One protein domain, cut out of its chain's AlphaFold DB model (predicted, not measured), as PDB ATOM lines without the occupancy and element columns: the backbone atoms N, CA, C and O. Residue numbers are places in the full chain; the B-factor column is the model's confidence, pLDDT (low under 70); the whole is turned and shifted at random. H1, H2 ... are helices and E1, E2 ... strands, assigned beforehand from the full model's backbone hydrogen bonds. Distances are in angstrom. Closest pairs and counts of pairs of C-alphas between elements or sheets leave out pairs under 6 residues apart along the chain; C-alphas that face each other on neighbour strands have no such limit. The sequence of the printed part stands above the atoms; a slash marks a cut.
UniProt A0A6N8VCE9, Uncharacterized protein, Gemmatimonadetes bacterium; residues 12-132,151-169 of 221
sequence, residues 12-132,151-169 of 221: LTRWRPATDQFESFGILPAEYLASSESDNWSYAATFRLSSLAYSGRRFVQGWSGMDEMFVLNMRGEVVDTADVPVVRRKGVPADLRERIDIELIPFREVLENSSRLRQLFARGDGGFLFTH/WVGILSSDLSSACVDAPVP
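Overview. This is residues 12 to 132 and 151 to 169 of the 221 residues of an uncharacterized protein of Gemmatimonadetes bacterium (UniProt A0A6N8VCE9). Two twisted four-stranded sheets, E3 to E6 and E7 to E10, lie face to face as a sandwich, with four short helices gathered beyond one end of the strands. A separate hairpin, E1 and E2, makes an arm whose residues 16 to 21 stick out. The printed part has 140 residues, with named elements in the order E1 E2 H1 H2 E3 E4 E5 E6 H3 H4 E7 E8 E9 E10, of mixed class. The sheets run E3 E4 E5 E6, E7 E8 E9 E10 and E1 E2, each antiparallel. The whole is compact, with a radius of gyration of the C-alphas of 15.9 A and spans of 45 by 40 by 24 A.

Along the chain. E1, residues 12 to 16, begins at C-alpha 12 (9.884, -23.368, -10.236), and E2 is residues 21 to 25. H1 is residues 30 to 37, 10.4 A long, and H2 residues 42 to 46. E3, residues 50 to 55, and E4, residues 58 to 63, are each 16.7 A long; E5 is residues 68 to 72 and E6 residues 78 to 83. H3 is residues 96 to 101 and H4 residues 107 to 112. E7, residues 115 to 122, is 20.9 A long and bends by 51 degrees at residue 118. E8 is residues 128 to 132 and E9 residues 151 to 155. E10, residues 161 to 167, is 18.5 A long and ends at C-alpha 167 (19.090, -41.580, -32.250).

Arrangement. E1 and E2 form a hairpin, with N 14 and O 23 at 2.8 A; E1 is apart from both larger sheets, and so is E2. H1 touches H2, the closest C-alphas being those of Tyr 32 and Ala 44, 5.1 A. H2 touches H3, with C-alphas 43 and 97 closest at 5.7 A. H3 and H4 are close but not clearly touching, with C-alphas 100 and 110 closest at 7.0 A. In each helix every O i to N i+4 pair is within hydrogen-bond range. E3 to E6 form a meander, each strand the antiparallel neighbour of the one before: N 53 and O 60 are at 2.9 A, N 61 and O 70 at 2.8 A, N 69 and O 82 at 2.8 A. In the other sheet N 121 and O 129 are at 2.8 A, N 130 and O 153 at 3.0 A, N 154 and O 163 at 2.8 A. The facing parts of this sandwich, two sheets face to face, are 9.4 A centre to centre. The closest C-alphas of edge strands E3 and E7 are those of Ala 53 and Phe 121, 5.3 A.

Size, cuts and confidence. The farthest C-alphas, of Ala 18 and Glu 103, are 47.8 A apart. Residues 133 to 150 are not printed; C-alphas 132 and 151 are 5.0 A apart across the cut. Of the links that are printed whole, E6 to H3 is long, with 12 residues. No printed residue is under 70 in pLDDT.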
ATOM      1  N   LEU A  12      11.292 -23.234  -9.901       90.56
ATOM      2  CA  LEU A  12       9.884 -23.368 -10.236       90.56
ATOM      3  C   LEU A  12       9.068 -22.270  -9.558       90.56
ATOM      4  O   LEU A  12       9.413 -21.728  -8.509       90.56
ATOM      5  N   THR A  13       7.938 -21.940 -10.170       91.06
ATOM      6  CA  THR A  13       6.944 -21.043  -9.585       91.06
ATOM      7  C   THR A  13       5.586 -21.709  -9.658       91.06
ATOM      8  O   THR A  13       5.137 -22.130 -10.721       91.06
ATOM      9  N   ARG A  14       4.931 -21.827  -8.506       89.25
ATOM     10  CA  ARG A  14       3.567 -22.321  -8.391       89.25
ATOM     11  C   ARG A  14       2.634 -21.126  -8.401       89.25
ATOM     12  O   ARG A  14       2.696 -20.293  -7.505       89.25
ATOM     13  N   TRP A  15       1.739 -21.086  -9.377       91.69
ATOM     14  CA  TRP A  15       0.613 -20.162  -9.381       91.69
ATOM     15  C   TRP A  15      -0.612 -20.836  -8.760       91.69
ATOM     16  O   TRP A  15      -0.935 -21.980  -9.090       91.69
ATOM     17  N   ARG A  16      -1.286 -20.138  -7.843       91.25
ATOM     18  CA  ARG A  16      -2.557 -20.531  -7.229       91.25
ATOM     19  C   ARG A  16      -3.666 -19.640  -7.800       91.25
ATOM     20  O   ARG A  16      -3.869 -18.544  -7.280       91.25
ATOM     21  N   PRO A  17      -4.422 -20.096  -8.818       93.31
ATOM     22  CA  PRO A  17      -5.379 -19.237  -9.522       93.31
ATOM     23  C   PRO A  17      -6.487 -18.677  -8.626       93.31
ATOM     24  O   PRO A  17      -6.941 -17.559  -8.831       93.31
ATOM     25  N   ALA A  18      -6.907 -19.435  -7.609       94.81
ATOM     26  CA  ALA A  18      -7.994 -19.035  -6.714       94.81
ATOM     27  C   ALA A  18      -7.669 -17.795  -5.862       94.81
ATOM     28  O   ALA A  18      -8.579 -17.066  -5.479       94.81
ATOM     29  N   THR A  19      -6.392 -17.572  -5.546       94.06
ATOM     30  CA  THR A  19      -5.930 -16.453  -4.709       94.06
ATOM     31  C   THR A  19      -5.006 -15.497  -5.457       94.06
ATOM     32  O   THR A  19      -4.523 -14.541  -4.861       94.06
ATOM     33  N   ASP A  20      -4.744 -15.776  -6.736       92.31
ATOM     34  CA  ASP A  20      -3.727 -15.123  -7.561       92.31
ATOM     35  C   ASP A  20      -2.355 -15.013  -6.866       92.31
ATOM     36  O   ASP A  20      -1.656 -14.004  -6.934       92.31
ATOM     37  N   GLN A  21      -1.978 -16.067  -6.138       90.19
ATOM     38  CA  GLN A  21      -0.709 -16.125  -5.417       90.19
ATOM     39  C   GLN A  21       0.337 -16.892  -6.212       90.19
ATOM     40  O   GLN A  21       0.060 -17.964  -6.754       90.19
ATOM     41  N   PHE A  22       1.557 -16.369  -6.207       90.19
ATOM     42  CA  PHE A  22       2.732 -17.025  -6.754       90.19
ATOM     43  C   PHE A  22       3.649 -17.441  -5.609       90.19
ATOM     44  O   PHE A  22       3.801 -16.726  -4.621       90.19
ATOM     45  N   GLU A  23       4.233 -18.624  -5.727       89.19
ATOM     46  CA  GLU A  23       5.133 -19.180  -4.729       89.19
ATOM     47  C   GLU A  23       6.320 -19.825  -5.434       89.19
ATOM     48  O   GLU A  23       6.160 -20.755  -6.228       89.19
ATOM     49  N   SER A  24       7.509 -19.307  -5.156       89.88
ATOM     50  CA  SER A  24       8.778 -19.874  -5.601       89.88
ATOM     51  C   SER A  24       9.059 -21.191  -4.876       89.88
ATOM     52  O   SER A  24       8.972 -21.247  -3.651       89.88
ATOM     53  N   PHE A  25       9.394 -22.247  -5.618       89.19
ATOM     54  CA  PHE A  25       9.699 -23.571  -5.068       89.19
ATOM     55  C   PHE A  25      10.634 -24.360  -6.001       89.19
ATOM     56  O   PHE A  25      10.967 -23.903  -7.094       89.19
ATOM     57  N   GLY A  26      11.061 -25.552  -5.581       87.56
ATOM     58  CA  GLY A  26      12.002 -26.371  -6.349       87.56
ATOM     59  C   GLY A  26      13.463 -25.969  -6.136       87.56
ATOM     60  O   GLY A  26      13.776 -24.858  -5.705       87.56
ATOM     61  N   ILE A  27      14.357 -26.899  -6.453       88.00
ATOM     62  CA  ILE A  27      15.810 -26.745  -6.346       88.00
ATOM     63  C   ILE A  27      16.374 -26.038  -7.582       88.00
ATOM     64  O   ILE A  27      15.963 -26.316  -8.709       88.00
ATOM     65  N   LEU A  28      17.343 -25.149  -7.374       91.69
ATOM     66  CA  LEU A  28      18.325 -24.783  -8.390       91.69
ATOM     67  C   LEU A  28      19.609 -25.580  -8.084       91.69
ATOM     68  O   LEU A  28      20.104 -25.439  -6.963       91.69
ATOM     69  N   PRO A  29      20.117 -26.441  -8.988       94.50
ATOM     70  CA  PRO A  29      21.278 -27.276  -8.684       94.50
ATOM     71  C   PRO A  29      22.515 -26.445  -8.337       94.50
ATOM     72  O   PRO A  29      22.622 -25.273  -8.723       94.50
ATOM     73  N   ALA A  30      23.441 -27.048  -7.592       94.19
ATOM     74  CA  ALA A  30      24.595 -26.356  -7.022       94.19
ATOM     75  C   ALA A  30      25.448 -25.660  -8.093       94.19
ATOM     76  O   ALA A  30      25.903 -24.541  -7.880       94.19
ATOM     77  N   GLU A  31      25.593 -26.267  -9.269       94.31
ATOM     78  CA  GLU A  31      26.349 -25.742 -10.404       94.31
ATOM     79  C   GLU A  31      25.718 -24.462 -10.962       94.31
ATOM     80  O   GLU A  31      26.419 -23.503 -11.289       94.31
ATOM     81  N   TYR A  32      24.384 -24.414 -11.024       95.19
ATOM     82  CA  TYR A  32      23.639 -23.237 -11.475       95.19
ATOM     83  C   TYR A  32      23.683 -22.121 -10.439       95.19
ATOM     84  O   TYR A  32      23.857 -20.960 -10.812       95.19
ATOM     85  N   LEU A  33      23.555 -22.463  -9.152       94.06
ATOM     86  CA  LEU A  33      23.725 -21.508  -8.058       94.06
ATOM     87  C   LEU A  33      25.131 -20.906  -8.091       94.06
ATOM     88  O   LEU A  33      25.256 -19.687  -8.175       94.06
ATOM     89  N   ALA A  34      26.165 -21.746  -8.132       94.38
ATOM     90  CA  ALA A  34      27.559 -21.317  -8.177       94.38
ATOM     91  C   ALA A  34      27.854 -20.440  -9.401       94.38
ATOM     92  O   ALA A  34      28.531 -19.425  -9.273       94.38
ATOM     93  N   SER A  35      27.312 -20.786 -10.574       95.00
ATOM     94  CA  SER A  35      27.414 -19.951 -11.775       95.00
ATOM     95  C   SER A  35      26.738 -18.591 -11.577       95.00
ATOM     96  O   SER A  35      27.342 -17.554 -11.840       95.00
ATOM     97  N   SER A  36      25.511 -18.573 -11.044       92.00
ATOM     98  CA  SER A  36      24.742 -17.341 -10.814       92.00
ATOM     99  C   SER A  36      25.322 -16.417  -9.736       92.00
ATOM    100  O   SER A  36      25.054 -15.217  -9.757       92.00
ATOM    101  N   GLU A  37      26.086 -16.972  -8.794       91.00
ATOM    102  CA  GLU A  37      26.767 -16.242  -7.719       91.00
ATOM    103  C   GLU A  37      28.192 -15.816  -8.113       91.00
ATOM    104  O   GLU A  37      28.815 -15.035  -7.396       91.00
ATOM    105  N   SER A  38      28.704 -16.304  -9.245       87.50
ATOM    106  CA  SER A  38      30.000 -15.901  -9.788       87.50
ATOM    107  C   SER A  38      29.901 -14.604 -10.602       87.50
ATOM    108  O   SER A  38      28.832 -14.238 -11.093       87.50
ATOM    109  N   ASP A  39      31.040 -13.939 -10.826       86.25
ATOM    110  CA  ASP A  39      31.124 -12.772 -11.722       86.25
ATOM    111  C   ASP A  39      30.848 -13.130 -13.200       86.25
ATOM    112  O   ASP A  39      30.666 -12.246 -14.041       86.25
ATOM    113  N   ASN A  40      30.797 -14.426 -13.528       85.31
ATOM    114  CA  ASN A  40      30.567 -14.950 -14.863       85.31
ATOM    115  C   ASN A  40      29.456 -16.014 -14.854       85.31
ATOM    116  O   ASN A  40      29.700 -17.208 -14.807       85.31
ATOM    117  N   TRP A  41      28.210 -15.569 -14.956       92.31
ATOM    118  CA  TRP A  41      26.979 -16.373 -15.056       92.31
ATOM    119  C   TRP A  41      26.800 -17.206 -16.350       92.31
ATOM    120  O   TRP A  41      25.668 -17.504 -16.752       92.31
ATOM    121  N   SER A  42      27.875 -17.520 -17.075       94.44
ATOM    122  CA  SER A  42      27.797 -18.023 -18.453       94.44
ATOM    123  C   SER A  42      27.229 -19.440 -18.546       94.44
ATOM    124  O   SER A  42      26.428 -19.710 -19.449       94.44
ATOM    125  N   TYR A  43      27.572 -20.330 -17.614       96.19
ATOM    126  CA  TYR A  43      27.003 -21.674 -17.524       96.19
ATOM    127  C   TYR A  43      25.492 -21.595 -17.275       96.19
ATOM    128  O   TYR A  43      24.710 -22.095 -18.091       96.19
ATOM    129  N   ALA A  44      25.059 -20.879 -16.230       94.81
ATOM    130  CA  ALA A  44      23.641 -20.717 -15.916       94.81
ATOM    131  C   ALA A  44      22.866 -20.063 -17.068       94.81
ATOM    132  O   ALA A  44      21.765 -20.501 -17.388       94.81
ATOM    133  N   ALA A  45      23.437 -19.062 -17.747       93.19
ATOM    134  CA  ALA A  45      22.802 -18.412 -18.893       93.19
ATOM    135  C   ALA A  45      22.683 -19.347 -20.110       93.19
ATOM    136  O   ALA A  45      21.653 -19.358 -20.797       93.19
ATOM    137  N   THR A  46      23.714 -20.152 -20.369       93.56
ATOM    138  CA  THR A  46      23.786 -21.035 -21.540       93.56
ATOM    139  C   THR A  46      22.926 -22.288 -21.387       93.56
ATOM    140  O   THR A  46      22.328 -22.745 -22.370       93.56
ATOM    141  N   PHE A  47      22.832 -22.821 -20.168       95.06
ATOM    142  CA  PHE A  47      22.091 -24.038 -19.828       95.06
ATOM    143  C   PHE A  47      20.812 -23.765 -19.022       95.06
ATOM    144  O   PHE A  47      20.242 -24.674 -18.425       95.06
ATOM    145  N   ARG A  48      20.291 -22.533 -19.068       92.06
ATOM    146  CA  ARG A  48      19.114 -22.056 -18.308       92.06
ATOM    147  C   ARG A  48      17.814 -22.851 -18.460       92.06
ATOM    148  O   ARG A  48      16.826 -22.532 -17.806       92.06
ATOM    149  N   LEU A  49      17.748 -23.781 -19.406       91.50
ATOM    150  CA  LEU A  49      16.538 -24.552 -19.655       91.50
ATOM    151  C   LEU A  49      16.454 -25.704 -18.659       91.50
ATOM    152  O   LEU A  49      17.375 -26.513 -18.564       91.50
ATOM    153  N   SER A  50      15.316 -25.800 -17.986       94.56
ATOM    154  CA  SER A  50      14.893 -26.995 -17.267       94.56
ATOM    155  C   SER A  50      13.658 -27.588 -17.942       94.56
ATOM    156  O   SER A  50      12.918 -26.899 -18.649       94.56
ATOM    157  N   SER A  51      13.465 -28.890 -17.767       95.69
ATOM    158  CA  SER A  51      12.270 -29.613 -18.202       95.69
ATOM    159  C   SER A  51      11.617 -30.253 -16.987       95.69
ATOM    160  O   SER A  51      12.316 -30.763 -16.117       95.69
ATOM    161  N   LEU A  52      10.288 -30.218 -16.920       95.69
ATOM    162  CA  LEU A  52       9.509 -30.723 -15.793       95.69
ATOM    163  C   LEU A  52       8.393 -31.622 -16.320       95.69
ATOM    164  O   LEU A  52       7.631 -31.208 -17.193       95.69
ATOM    165  N   ALA A  53       8.256 -32.813 -15.748       96.56
ATOM    166  CA  ALA A  53       7.127 -33.700 -15.991       96.56
ATOM    167  C   ALA A  53       6.497 -34.134 -14.669       96.56
ATOM    168  O   ALA A  53       7.174 -34.258 -13.652       96.56
ATOM    169  N   TYR A  54       5.189 -34.375 -14.689       95.00
ATOM    170  CA  TYR A  54       4.440 -34.854 -13.535       95.00
ATOM    171  C   TYR A  54       3.811 -36.203 -13.854       95.00
ATOM    172  O   TYR A  54       3.066 -36.322 -14.826       95.00
ATOM    173  N   SER A  55       4.091 -37.200 -13.021       93.12
ATOM    174  CA  SER A  55       3.483 -38.526 -13.115       93.12
ATOM    175  C   SER A  55       3.432 -39.172 -11.737       93.12
ATOM    176  O   SER A  55       4.299 -38.922 -10.903       93.12
ATOM    177  N   GLY A  56       2.407 -39.979 -11.455       84.38
ATOM    178  CA  GLY A  56       2.360 -40.778 -10.224       84.38
ATOM    179  C   GLY A  56       2.518 -39.991  -8.910       84.38
ATOM    180  O   GLY A  56       3.089 -40.512  -7.961       84.38
ATOM    181  N   ARG A  57       2.018 -38.745  -8.834       85.69
ATOM    182  CA  ARG A  57       2.126 -37.828  -7.668       85.69
ATOM    183  C   ARG A  57       3.513 -37.255  -7.362       85.69
ATOM    184  O   ARG A  57       3.697 -36.671  -6.296       85.69
ATOM    185  N   ARG A  58       4.450 -37.345  -8.296       90.19
ATOM    186  CA  ARG A  58       5.775 -36.728  -8.188       90.19
ATOM    187  C   ARG A  58       6.084 -35.907  -9.428       90.19
ATOM    188  O   ARG A  58       5.540 -36.164 -10.506       90.19
ATOM    189  N   PHE A  59       6.957 -34.926  -9.261       94.75
ATOM    190  CA  PHE A  59       7.575 -34.254 -10.391       94.75
ATOM    191  C   PHE A  59       8.949 -34.861 -10.640       94.75
ATOM    192  O   PHE A  59       9.656 -35.192  -9.693       94.75
ATOM    193  N   VAL A  60       9.324 -34.970 -11.904       96.75
ATOM    194  CA  VAL A  60      10.708 -35.193 -12.314       96.75
ATOM    195  C   VAL A  60      11.153 -33.938 -13.041       96.75
ATOM    196  O   VAL A  60      10.444 -33.449 -13.926       96.75
ATOM    197  N   GLN A  61      12.286 -33.386 -12.624       97.12
ATOM    198  CA  GLN A  61      12.895 -32.208 -13.216       97.12
ATOM    199  C   GLN A  61      14.280 -32.565 -13.736       97.12
ATOM    200  O   GLN A  61      15.075 -33.152 -13.015       97.12
ATOM    201  N   GLY A  62      14.589 -32.154 -14.957       97.12
ATOM    202  CA  GLY A  62      15.940 -32.238 -15.500       97.12
ATOM    203  C   GLY A  62      16.439 -30.881 -15.965       97.12
ATOM    204  O   GLY A  62      15.649 -29.975 -16.260       97.12
ATOM    205  N   TRP A  63      17.756 -30.751 -16.064       97.56
ATOM    206  CA  TRP A  63      18.439 -29.507 -16.409       97.56
ATOM    207  C   TRP A  63      19.272 -29.669 -17.672       97.56
ATOM    208  O   TRP A  63      19.924 -30.684 -17.871       97.56
ATOM    209  N   SER A  64      19.271 -28.662 -18.548       97.12
ATOM    210  CA  SER A  64      19.894 -28.806 -19.871       97.12
ATOM    211  C   SER A  64      21.413 -28.972 -19.851       97.12
ATOM    212  O   SER A  64      21.976 -29.364 -20.866       97.12
ATOM    213  N   GLY A  65      22.064 -28.659 -18.734       96.38
ATOM    214  CA  GLY A  65      23.494 -28.846 -18.512       96.38
ATOM    215  C   GLY A  65      23.819 -29.929 -17.488       96.38
ATOM    216  O   GLY A  65      24.854 -29.801 -16.849       96.38
ATOM    217  N   MET A  66      22.942 -30.916 -17.267       96.94
ATOM    218  CA  MET A  66      23.181 -32.051 -16.362       96.94
ATOM    219  C   MET A  66      22.622 -33.351 -16.953       96.94
ATOM    220  O   MET A  66      21.641 -33.320 -17.694       96.94
ATOM    221  N   ASP A  67      23.235 -34.478 -16.584       97.25
ATOM    222  CA  ASP A  67      22.739 -35.830 -16.889       97.25
ATOM    223  C   ASP A  67      21.862 -36.413 -15.763       97.25
ATOM    224  O   ASP A  67      21.265 -37.474 -15.925       97.25
ATOM    225  N   GLU A  68      21.742 -35.703 -14.641       96.75
ATOM    226  CA  GLU A  68      20.918 -36.081 -13.492       96.75
ATOM    227  C   GLU A  68      19.484 -35.532 -13.614       96.75
ATOM    228  O   GLU A  68      19.239 -34.399 -14.053       96.75
ATOM    229  N   MET A  69      18.522 -36.346 -13.182       96.62
ATOM    230  CA  MET A  69      17.120 -35.983 -13.006       96.62
ATOM    231  C   MET A  69      16.783 -35.929 -11.515       96.62
ATOM    232  O   MET A  69      17.097 -36.841 -10.759       96.62
ATOM    233  N   PHE A  70      16.064 -34.891 -11.101       96.75
ATOM    234  CA  PHE A  70      15.656 -34.663  -9.718       96.75
ATOM    235  C   PHE A  70      14.192 -35.030  -9.521       96.75
ATOM    236  O   PHE A  70      13.311 -34.537 -10.233       96.75
ATOM    237  N   VAL A  71      13.910 -35.847  -8.511       96.12
ATOM    238  CA  VAL A  71      12.545 -36.197  -8.124       96.12
ATOM    239  C   VAL A  71      12.087 -35.252  -7.037       96.12
ATOM    240  O   VAL A  71      12.650 -35.218  -5.946       96.12
ATOM    241  N   LEU A  72      11.030 -34.500  -7.321       94.81
ATOM    242  CA  LEU A  72      10.477 -33.532  -6.389       94.81
ATOM    243  C   LEU A  72       9.150 -34.024  -5.826       94.81
ATOM    244  O   LEU A  72       8.261 -34.485  -6.556       94.81
ATOM    245  N   ASN A  73       8.976 -33.844  -4.521       91.44
ATOM    246  CA  ASN A  73       7.661 -33.967  -3.905       91.44
ATOM    247  C   ASN A  73       6.779 -32.737  -4.225       91.44
ATOM    248  O   ASN A  73       7.202 -31.766  -4.850       91.44
ATOM    249  N   MET A  74       5.527 -32.738  -3.757       88.50
ATOM    250  CA  MET A  74       4.576 -31.636  -3.998       88.50
ATOM    251  C   MET A  74       4.959 -30.296  -3.335       88.50
ATOM    252  O   MET A  74       4.301 -29.278  -3.581       88.50
ATOM    253  N   ARG A  75       5.982 -30.288  -2.473       87.31
ATOM    254  CA  ARG A  75       6.571 -29.082  -1.872       87.31
ATOM    255  C   ARG A  75       7.785 -28.573  -2.659       87.31
ATOM    256  O   ARG A  75       8.258 -27.482  -2.369       87.31
ATOM    257  N   GLY A  76       8.251 -29.314  -3.668       87.88
ATOM    258  CA  GLY A  76       9.461 -28.994  -4.433       87.88
ATOM    259  C   GLY A  76      10.756 -29.434  -3.769       87.88
ATOM    260  O   GLY A  76      11.817 -29.003  -4.205       87.88
ATOM    261  N   GLU A  77      10.684 -30.241  -2.713       91.44
ATOM    262  CA  GLU A  77      11.871 -30.807  -2.078       91.44
ATOM    263  C   GLU A  77      12.351 -31.991  -2.922       91.44
ATOM    264  O   GLU A  77      11.528 -32.810  -3.346       91.44
ATOM    265  N   VAL A  78      13.663 -32.078  -3.148       94.19
ATOM    266  CA  VAL A  78      14.283 -33.254  -3.768       94.19
ATOM    267  C   VAL A  78      14.169 -34.418  -2.793       94.19
ATOM    268  O   VAL A  78      14.628 -34.320  -1.657       94.19
ATOM    269  N   VAL A  79      13.530 -35.497  -3.227       95.12
ATOM    270  CA  VAL A  79      13.356 -36.720  -2.429       95.12
ATOM    271  C   VAL A  79      14.128 -37.906  -2.988       95.12
ATOM    272  O   VAL A  79      14.272 -38.899  -2.283       95.12
ATOM    273  N   ASP A  80      14.586 -37.807  -4.233       95.31
ATOM    274  CA  ASP A  80      15.343 -38.839  -4.936       95.31
ATOM    275  C   ASP A  80      16.017 -38.231  -6.180       95.31
ATOM    276  O   ASP A  80      15.632 -37.135  -6.619       95.31
ATOM    277  N   THR A  81      16.983 -38.937  -6.761       96.19
ATOM    278  CA  THR A  81      17.626 -38.571  -8.030       96.19
ATOM    279  C   THR A  81      17.794 -39.789  -8.936       96.19
ATOM    280  O   THR A  81      17.703 -40.933  -8.500       96.19
ATOM    281  N   ALA A  82      17.961 -39.545 -10.234       97.00
ATOM    282  CA  ALA A  82      18.222 -40.584 -11.220       97.00
ATOM    283  C   ALA A  82      19.263 -40.087 -12.225       97.00
ATOM    284  O   ALA A  82      19.001 -39.136 -12.968       97.00
ATOM    285  N   ASP A  83      20.412 -40.753 -12.278       97.19
ATOM    286  CA  ASP A  83      21.468 -40.464 -13.245       97.19
ATOM    287  C   ASP A  83      21.113 -41.103 -14.583       97.19
ATOM    288  O   ASP A  83      20.980 -42.322 -14.680       97.19
ATOM    289  N   VAL A  84      20.948 -40.305 -15.638       97.38
ATOM    290  CA  VAL A  84      20.660 -40.823 -16.978       97.38
ATOM    291  C   VAL A  84      21.961 -41.315 -17.614       97.38
ATOM    292  O   VAL A  84      22.812 -40.487 -17.956       97.38
ATOM    293  N   PRO A  85      22.118 -42.629 -17.868       97.38
ATOM    294  CA  PRO A  85      23.354 -43.153 -18.429       97.38
ATOM    295  C   PRO A  85      23.679 -42.546 -19.796       97.38
ATOM    296  O   PRO A  85      22.794 -42.199 -20.585       97.38
ATOM    297  N   VAL A  86      24.975 -42.447 -20.081       97.62
ATOM    298  CA  VAL A  86      25.516 -41.968 -21.356       97.62
ATOM    299  C   VAL A  86      26.236 -43.131 -22.030       97.62
ATOM    300  O   VAL A  86      27.220 -43.642 -21.501       97.62
ATOM    301  N   VAL A  87      25.757 -43.549 -23.201       97.19
ATOM    302  CA  VAL A  87      26.341 -44.654 -23.985       97.19
ATOM    303  C   VAL A  87      26.828 -44.181 -25.352       97.19
ATOM    304  O   VAL A  87      27.873 -44.624 -25.823       97.19
ATOM    305  N   ARG A  88      26.069 -43.303 -26.020       97.31
ATOM    306  CA  ARG A  88      26.357 -42.839 -27.390       97.31
ATOM    307  C   ARG A  88      26.316 -41.323 -27.550       97.31
ATOM    308  O   ARG A  88      27.000 -40.812 -28.438       97.31
ATOM    309  N   ARG A  89      25.496 -40.610 -26.770       97.81
ATOM    310  CA  ARG A  89      25.472 -39.136 -26.798       97.81
ATOM    311  C   ARG A  89      26.721 -38.566 -26.123       97.81
ATOM    312  O   ARG A  89      27.430 -39.285 -25.429       97.81
ATOM    313  N   LYS A  90      26.994 -37.270 -26.293       98.00
ATOM    314  CA  LYS A  90      28.193 -36.629 -25.708       98.00
ATOM    315  C   LYS A  90      28.226 -36.618 -24.172       98.00
ATOM    316  O   LYS A  90      29.306 -36.487 -23.608       98.00
ATOM    317  N   GLY A  91      27.067 -36.722 -23.517       97.44
ATOM    318  CA  GLY A  91      26.928 -36.493 -22.077       97.44
ATOM    319  C   GLY A  91      27.165 -35.034 -21.687       97.44
ATOM    320  O   GLY A  91      27.323 -34.158 -22.544       97.44
ATOM    321  N   VAL A  92      27.194 -34.770 -20.389       96.88
ATOM    322  CA  VAL A  92      27.601 -33.491 -19.813       96.88
ATOM    323  C   VAL A  92      28.915 -33.708 -19.058       96.88
ATOM    324  O   VAL A  92      28.936 -34.458 -18.085       96.88
ATOM    325  N   PRO A  93      30.021 -33.058 -19.467       95.69
ATOM    326  CA  PRO A  93      31.264 -33.125 -18.706       95.69
ATOM    327  C   PRO A  93      31.067 -32.646 -17.262       95.69
ATOM    328  O   PRO A  93      30.458 -31.601 -17.035       95.69
ATOM    329  N   ALA A  94      31.612 -33.381 -16.291       93.94
ATOM    330  CA  ALA A  94      31.485 -33.044 -14.870       93.94
ATOM    331  C   ALA A  94      32.117 -31.683 -14.511       93.94
ATOM    332  O   ALA A  94      31.679 -31.031 -13.573       93.94
ATOM    333  N   ASP A  95      33.112 -31.246 -15.286       95.44
ATOM    334  CA  ASP A  95      33.833 -29.975 -15.141       95.44
ATOM    335  C   ASP A  95      33.288 -28.856 -16.052       95.44
ATOM    336  O   ASP A  95      33.921 -27.811 -16.235       95.44
ATOM    337  N   LEU A  96      32.126 -29.065 -16.687       95.12
ATOM    338  CA  LEU A  96      31.613 -28.150 -17.711       95.12
ATOM    339  C   LEU A  96      31.403 -26.732 -17.168       95.12
ATOM    340  O   LEU A  96      31.643 -25.759 -17.884       95.12
ATOM    341  N   ARG A  97      30.969 -26.601 -15.910       95.88
ATOM    342  CA  ARG A  97      30.803 -25.298 -15.257       95.88
ATOM    343  C   ARG A  97      32.150 -24.611 -15.054       95.88
ATOM    344  O   ARG A  97      32.270 -23.452 -15.440       95.88
ATOM    345  N   GLU A  98      33.156 -25.290 -14.489       95.94
ATOM    346  CA  GLU A  98      34.503 -24.727 -14.318       95.94
ATOM    347  C   GLU A  98      35.057 -24.217 -15.651       95.94
ATOM    348  O   GLU A  98      35.493 -23.068 -15.749       95.94
ATOM    349  N   ARG A  99      34.960 -25.030 -16.705       95.69
ATOM    350  CA  ARG A  99      35.464 -24.671 -18.035       95.69
ATOM    351  C   ARG A  99      34.802 -23.415 -18.602       95.69
ATOM    352  O   ARG A  99      35.450 -22.609 -19.265       95.69
ATOM    353  N   ILE A 100      33.510 -23.225 -18.353       95.75
ATOM    354  CA  ILE A 100      32.755 -22.087 -18.894       95.75
ATOM    355  C   ILE A 100      32.939 -20.834 -18.047       95.75
ATOM    356  O   ILE A 100      33.213 -19.763 -18.588       95.75
ATOM    357  N   ASP A 101      32.766 -20.958 -16.736       96.19
ATOM    358  CA  ASP A 101      32.688 -19.797 -15.857       96.19
ATOM    359  C   ASP A 101      34.070 -19.321 -15.399       96.19
ATOM    360  O   ASP A 101      34.252 -18.125 -15.172       96.19
ATOM    361  N   ILE A 102      35.048 -20.230 -15.311       94.12
ATOM    362  CA  ILE A 102      36.397 -19.956 -14.798       94.12
ATOM    363  C   ILE A 102      37.424 -19.944 -15.934       94.12
ATOM    364  O   ILE A 102      38.170 -18.977 -16.067       94.12
ATOM    365  N   GLU A 103      37.467 -20.990 -16.762       95.44
ATOM    366  CA  GLU A 103      38.461 -21.094 -17.849       95.44
ATOM    367  C   GLU A 103      38.063 -20.314 -19.108       95.44
ATOM    368  O   GLU A 103      38.903 -20.061 -19.971       95.44
ATOM    369  N   LEU A 104      36.798 -19.890 -19.193       95.00
ATOM    370  CA  LEU A 104      36.252 -19.067 -20.272       95.00
ATOM    371  C   LEU A 104      36.422 -19.703 -21.660       95.00
ATOM    372  O   LEU A 104      36.795 -19.021 -22.621       95.00
ATOM    373  N   ILE A 105      36.147 -21.007 -21.778       96.19
ATOM    374  CA  ILE A 105      36.261 -21.699 -23.067       96.19
ATOM    375  C   ILE A 105      35.410 -21.017 -24.161       96.19
ATOM    376  O   ILE A 105      34.342 -20.458 -23.877       96.19
ATOM    377  N   PRO A 106      35.835 -21.063 -25.440       95.50
ATOM    378  CA  PRO A 106      35.107 -20.424 -26.531       95.50
ATOM    379  C   PRO A 106      33.647 -20.881 -26.618       95.50
ATOM    380  O   PRO A 106      33.348 -22.067 -26.532       95.50
ATOM    381  N   PHE A 107      32.721 -19.963 -26.908       93.00
ATOM    382  CA  PHE A 107      31.284 -20.279 -26.919       93.00
ATOM    383  C   PHE A 107      30.896 -21.421 -27.878       93.00
ATOM    384  O   PHE A 107      29.987 -22.194 -27.591       93.00
ATOM    385  N   ARG A 108      31.607 -21.582 -29.002       96.06
ATOM    386  CA  ARG A 108      31.435 -22.748 -29.888       96.06
ATOM    387  C   ARG A 108      31.677 -24.057 -29.134       96.06
ATOM    388  O   ARG A 108      30.883 -24.981 -29.250       96.06
ATOM    389  N   GLU A 109      32.747 -24.112 -28.352       95.94
ATOM    390  CA  GLU A 109      33.128 -25.280 -27.568       95.94
ATOM    391  C   GLU A 109      32.064 -25.612 -26.512       95.94
ATOM    392  O   GLU A 109      31.672 -26.767 -26.369       95.94
ATOM    393  N   VAL A 110      31.495 -24.590 -25.866       92.94
ATOM    394  CA  VAL A 110      30.369 -24.734 -24.924       92.94
ATOM    395  C   VAL A 110      29.155 -25.426 -25.557       92.94
ATOM    396  O   VAL A 110      28.446 -26.210 -24.917       92.94
ATOM    397  N   LEU A 111      28.867 -25.101 -26.818       93.50
ATOM    398  CA  LEU A 111      27.751 -25.680 -27.563       93.50
ATOM    399  C   LEU A 111      28.064 -27.100 -28.044       93.50
ATOM    400  O   LEU A 111      27.181 -27.952 -28.040       93.50
ATOM    401  N   GLU A 112      29.303 -27.349 -28.466       96.06
ATOM    402  CA  GLU A 112      29.684 -28.574 -29.169       96.06
ATOM    403  C   GLU A 112      30.180 -29.697 -28.245       96.06
ATOM    404  O   GLU A 112      30.116 -30.853 -28.657       96.06
ATOM    405  N   ASN A 113      30.597 -29.413 -27.008       94.62
ATOM    406  CA  ASN A 113      31.162 -30.413 -26.085       94.62
ATOM    407  C   ASN A 113      30.181 -30.948 -25.030       94.62
ATOM    408  O   ASN A 113      30.601 -31.570 -24.059       94.62
ATOM    409  N   SER A 114      28.879 -30.714 -25.196       96.31
ATOM    410  CA  SER A 114      27.853 -31.210 -24.275       96.31
ATOM    411  C   SER A 114      26.605 -31.692 -25.008       96.31
ATOM    412  O   SER A 114      26.269 -31.229 -26.103       96.31
ATOM    413  N   SER A 115      25.914 -32.629 -24.373       97.56
ATOM    414  CA  SER A 115      24.582 -33.093 -24.729       97.56
ATOM    415  C   SER A 115      23.561 -32.410 -23.834       97.56
ATOM    416  O   SER A 115      23.695 -32.440 -22.616       97.56
ATOM    417  N   ARG A 116      22.543 -31.772 -24.417       97.12
ATOM    418  CA  ARG A 116      21.627 -30.916 -23.650       97.12
ATOM    419  C   ARG A 116      20.251 -31.513 -23.516       97.12
ATOM    420  O   ARG A 116      19.614 -31.711 -24.549       97.12
ATOM    421  N   LEU A 117      19.744 -31.680 -22.296       98.00
ATOM    422  CA  LEU A 117      18.336 -32.017 -22.088       98.00
ATOM    423  C   LEU A 117      17.435 -30.918 -22.675       98.00
ATOM    424  O   LEU A 117      17.664 -29.719 -22.469       98.00
ATOM    425  N   ARG A 118      16.413 -31.320 -23.431       96.69
ATOM    426  CA  ARG A 118      15.496 -30.404 -24.128       96.69
ATOM    427  C   ARG A 118      14.039 -30.589 -23.766       96.69
ATOM    428  O   ARG A 118      13.315 -29.593 -23.714       96.69
ATOM    429  N   GLN A 119      13.613 -31.830 -23.586       96.81
ATOM    430  CA  GLN A 119      12.245 -32.185 -23.246       96.81
ATOM    431  C   GLN A 119      12.252 -33.297 -22.208       96.81
ATOM    432  O   GLN A 119      13.124 -34.166 -22.218       96.81
ATOM    433  N   LEU A 120      11.226 -33.278 -21.366       97.75
ATOM    434  CA  LEU A 120      10.862 -34.343 -20.447       97.75
ATOM    435  C   LEU A 120       9.336 -34.447 -20.460       97.75
ATOM    436  O   LEU A 120       8.647 -33.429 -20.371       97.75
ATOM    437  N   PHE A 121       8.804 -35.654 -20.599       98.00
ATOM    438  CA  PHE A 121       7.373 -35.896 -20.755       98.00
ATOM    439  C   PHE A 121       6.947 -37.148 -19.992       98.00
ATOM    440  O   PHE A 121       7.677 -38.130 -19.965       98.00
ATOM    441  N   ALA A 122       5.768 -37.125 -19.371       97.44
ATOM    442  CA  ALA A 122       5.233 -38.275 -18.646       97.44
ATOM    443  C   ALA A 122       4.529 -39.256 -19.594       97.44
ATOM    444  O   ALA A 122       3.696 -38.851 -20.407       97.44
ATOM    445  N   ARG A 123       4.817 -40.549 -19.453       94.81
ATOM    446  CA  ARG A 123       4.139 -41.637 -20.170       94.81
ATOM    447  C   ARG A 123       2.887 -42.098 -19.429       94.81
ATOM    448  O   ARG A 123       2.719 -41.857 -18.232       94.81
ATOM    449  N   GLY A 124       2.007 -42.796 -20.149       92.81
ATOM    450  CA  GLY A 124       0.769 -43.351 -19.588       92.81
ATOM    451  C   GLY A 124       0.987 -44.466 -18.557       92.81
ATOM    452  O   GLY A 124       0.117 -44.692 -17.719       92.81
ATOM    453  N   ASP A 125       2.144 -45.124 -18.589       92.44
ATOM    454  CA  ASP A 125       2.559 -46.199 -17.676       92.44
ATOM    455  C   ASP A 125       3.228 -45.690 -16.382       92.44
ATOM    456  O   ASP A 125       3.576 -46.479 -15.507       92.44
ATOM    457  N   GLY A 126       3.406 -44.374 -16.236       94.00
ATOM    458  CA  GLY A 126       4.104 -43.774 -15.099       94.00
ATOM    459  C   GLY A 126       5.588 -43.476 -15.337       94.00
ATOM    460  O   GLY A 126       6.186 -42.780 -14.513       94.00
ATOM    461  N   GLY A 127       6.169 -43.962 -16.437       95.94
ATOM    462  CA  GLY A 127       7.524 -43.638 -16.876       95.94
ATOM    463  C   GLY A 127       7.632 -42.250 -17.505       95.94
ATOM    464  O   GLY A 127       6.680 -41.460 -17.514       95.94
ATOM    465  N   PHE A 128       8.808 -41.944 -18.052       97.88
ATOM    466  CA  PHE A 128       9.089 -40.651 -18.671       97.88
ATOM    467  C   PHE A 128       9.844 -40.806 -19.989       97.88
ATOM    468  O   PHE A 128      10.684 -41.684 -20.129       97.88
ATOM    469  N   LEU A 129       9.566 -39.929 -20.949       98.38
ATOM    470  CA  LEU A 129      10.331 -39.764 -22.182       98.38
ATOM    471  C   LEU A 129      11.163 -38.498 -22.087       98.38
ATOM    472  O   LEU A 129      10.701 -37.494 -21.541       98.38
ATOM    473  N   PHE A 130      12.355 -38.507 -22.665       98.50
ATOM    474  CA  PHE A 130      13.198 -37.321 -22.709       98.50
ATOM    475  C   PHE A 130      14.002 -37.229 -24.000       98.50
ATOM    476  O   PHE A 130      14.238 -38.230 -24.679       98.50
ATOM    477  N   THR A 131      14.432 -36.009 -24.333       98.50
ATOM    478  CA  THR A 131      15.334 -35.759 -25.464       98.50
ATOM    479  C   THR A 131      16.594 -35.023 -25.042       98.50
ATOM    480  O   THR A 131      16.539 -34.048 -24.290       98.50
ATOM    481  N   HIS A 132      17.728 -35.456 -25.592       98.44
ATOM    482  CA  HIS A 132      19.005 -34.759 -25.503       98.44
ATOM    483  C   HIS A 132      19.484 -34.313 -26.882       98.44
ATOM    484  O   HIS A 132      19.312 -35.021 -27.873       98.44
ATOM    485  N   TRP A 151      18.803 -37.307 -29.478       98.44
ATOM    486  CA  TRP A 151      18.781 -38.571 -28.765       98.44
ATOM    487  C   TRP A 151      17.505 -38.651 -27.947       98.44
ATOM    488  O   TRP A 151      17.132 -37.675 -27.298       98.44
ATOM    489  N   VAL A 152      16.848 -39.800 -27.979       98.31
ATOM    490  CA  VAL A 152      15.651 -40.093 -27.198       98.31
ATOM    491  C   VAL A 152      16.010 -41.114 -26.134       98.31
ATOM    492  O   VAL A 152      16.800 -42.027 -26.386       98.31
ATOM    493  N   GLY A 153      15.418 -40.960 -24.958       98.06
ATOM    494  CA  GLY A 153      15.455 -41.983 -23.930       98.06
ATOM    495  C   GLY A 153      14.130 -42.119 -23.196       98.06
ATOM    496  O   GLY A 153      13.234 -41.275 -23.306       98.06
ATOM    497  N   ILE A 154      14.032 -43.221 -22.463       98.12
ATOM    498  CA  ILE A 154      12.899 -43.624 -21.643       98.12
ATOM    499  C   ILE A 154      13.429 -43.873 -20.237       98.12
ATOM    500  O   ILE A 154      14.392 -44.610 -20.054       98.12
ATOM    501  N   LEU A 155      12.795 -43.268 -19.244       97.81
ATOM    502  CA  LEU A 155      13.035 -43.519 -17.833       97.81
ATOM    503  C   LEU A 155      11.887 -44.373 -17.294       97.81
ATOM    504  O   LEU A 155      10.713 -44.052 -17.509       97.81
ATOM    505  N   SER A 156      12.231 -45.465 -16.618       96.88
ATOM    506  CA  SER A 156      11.268 -46.405 -16.036       96.88
ATOM    507  C   SER A 156      10.345 -45.731 -15.015       96.88
ATOM    508  O   SER A 156      10.656 -44.689 -14.432       96.88
ATOM    509  N   SER A 157       9.181 -46.334 -14.773       95.56
ATOM    510  CA  SER A 157       8.176 -45.805 -13.847       95.56
ATOM    511  C   SER A 157       8.622 -45.785 -12.389       95.56
ATOM    512  O   SER A 157       7.993 -45.111 -11.586       95.56
ATOM    513  N   ASP A 158       9.664 -46.513 -12.001       95.19
ATOM    514  CA  ASP A 158      10.263 -46.444 -10.662       95.19
ATOM    515  C   ASP A 158      11.568 -45.635 -10.639       95.19
ATOM    516  O   ASP A 158      12.080 -45.368  -9.560       95.19
ATOM    517  N   LEU A 159      12.013 -45.147 -11.805       95.56
ATOM    518  CA  LEU A 159      13.248 -44.394 -12.023       95.56
ATOM    519  C   LEU A 159      14.524 -45.189 -11.744       95.56
ATOM    520  O   LEU A 159      15.572 -44.566 -11.643       95.56
ATOM    521  N   SER A 160      14.455 -46.518 -11.626       96.88
ATOM    522  CA  SER A 160      15.610 -47.383 -11.324       96.88
ATOM    523  C   SER A 160      16.464 -47.717 -12.549       96.88
ATOM    524  O   SER A 160      17.604 -48.173 -12.433       96.88
ATOM    525  N   SER A 161      15.897 -47.513 -13.735       97.81
ATOM    526  CA  SER A 161      16.548 -47.816 -14.999       97.81
ATOM    527  C   SER A 161      16.105 -46.901 -16.135       97.81
ATOM    528  O   SER A 161      14.997 -46.349 -16.119       97.81
ATOM    529  N   ALA A 162      16.961 -46.765 -17.142       98.25
ATOM    530  CA  ALA A 162      16.701 -45.997 -18.344       98.25
ATOM    531  C   ALA A 162      17.123 -46.748 -19.612       98.25
ATOM    532  O   ALA A 162      18.164 -47.400 -19.667       98.25
ATOM    533  N   CYS A 163      16.308 -46.588 -20.647       98.00
ATOM    534  CA  CYS A 163      16.620 -46.886 -22.032       98.00
ATOM    535  C   CYS A 163      17.152 -45.605 -22.678       98.00
ATOM    536  O   CYS A 163      16.424 -44.612 -22.727       98.00
ATOM    537  N   VAL A 164      18.399 -45.569 -23.141       98.06
ATOM    538  CA  VAL A 164      19.047 -44.296 -23.506       98.06
ATOM    539  C   VAL A 164      19.610 -44.281 -24.919       98.06
ATOM    540  O   VAL A 164      19.873 -45.310 -25.539       98.06
ATOM    541  N   ASP A 165      19.841 -43.064 -25.406       97.69
ATOM    542  CA  ASP A 165      20.643 -42.777 -26.590       97.69
ATOM    543  C   ASP A 165      20.177 -43.482 -27.871       97.69
ATOM    544  O   ASP A 165      20.979 -43.873 -28.733       97.69
ATOM    545  N   ALA A 166      18.859 -43.605 -28.037       97.56
ATOM    546  CA  ALA A 166      18.258 -43.940 -29.318       97.56
ATOM    547  C   ALA A 166      18.318 -42.699 -30.229       97.56
ATOM    548  O   ALA A 166      17.736 -41.663 -29.893       97.56
ATOM    549  N   PRO A 167      19.038 -42.731 -31.364       97.19
ATOM    550  CA  PRO A 167      19.090 -41.580 -32.250       97.19
ATOM    551  C   PRO A 167      17.755 -41.427 -32.982       97.19
ATOM    552  O   PRO A 167      17.226 -42.392 -33.532       97.19
ATOM    553  N   VAL A 168      17.249 -40.198 -33.089       97.19
ATOM    554  CA  VAL A 168      16.225 -39.903 -34.098       97.19
ATOM    555  C   VAL A 168      16.869 -40.135 -35.472       97.19
ATOM    556  O   VAL A 168      17.921 -39.546 -35.732       97.19
ATOM    557  N   PRO A 169      16.296 -40.973 -36.361       94.94
ATOM    558  CA  PRO A 169      16.945 -41.418 -37.598       94.94
ATOM    559  C   PRO A 169      16.881 -40.341 -38.694       94.94
ATOM    560  O   PRO A 169      16.316 -40.531 -39.775       94.94
TER     561      PRO A 169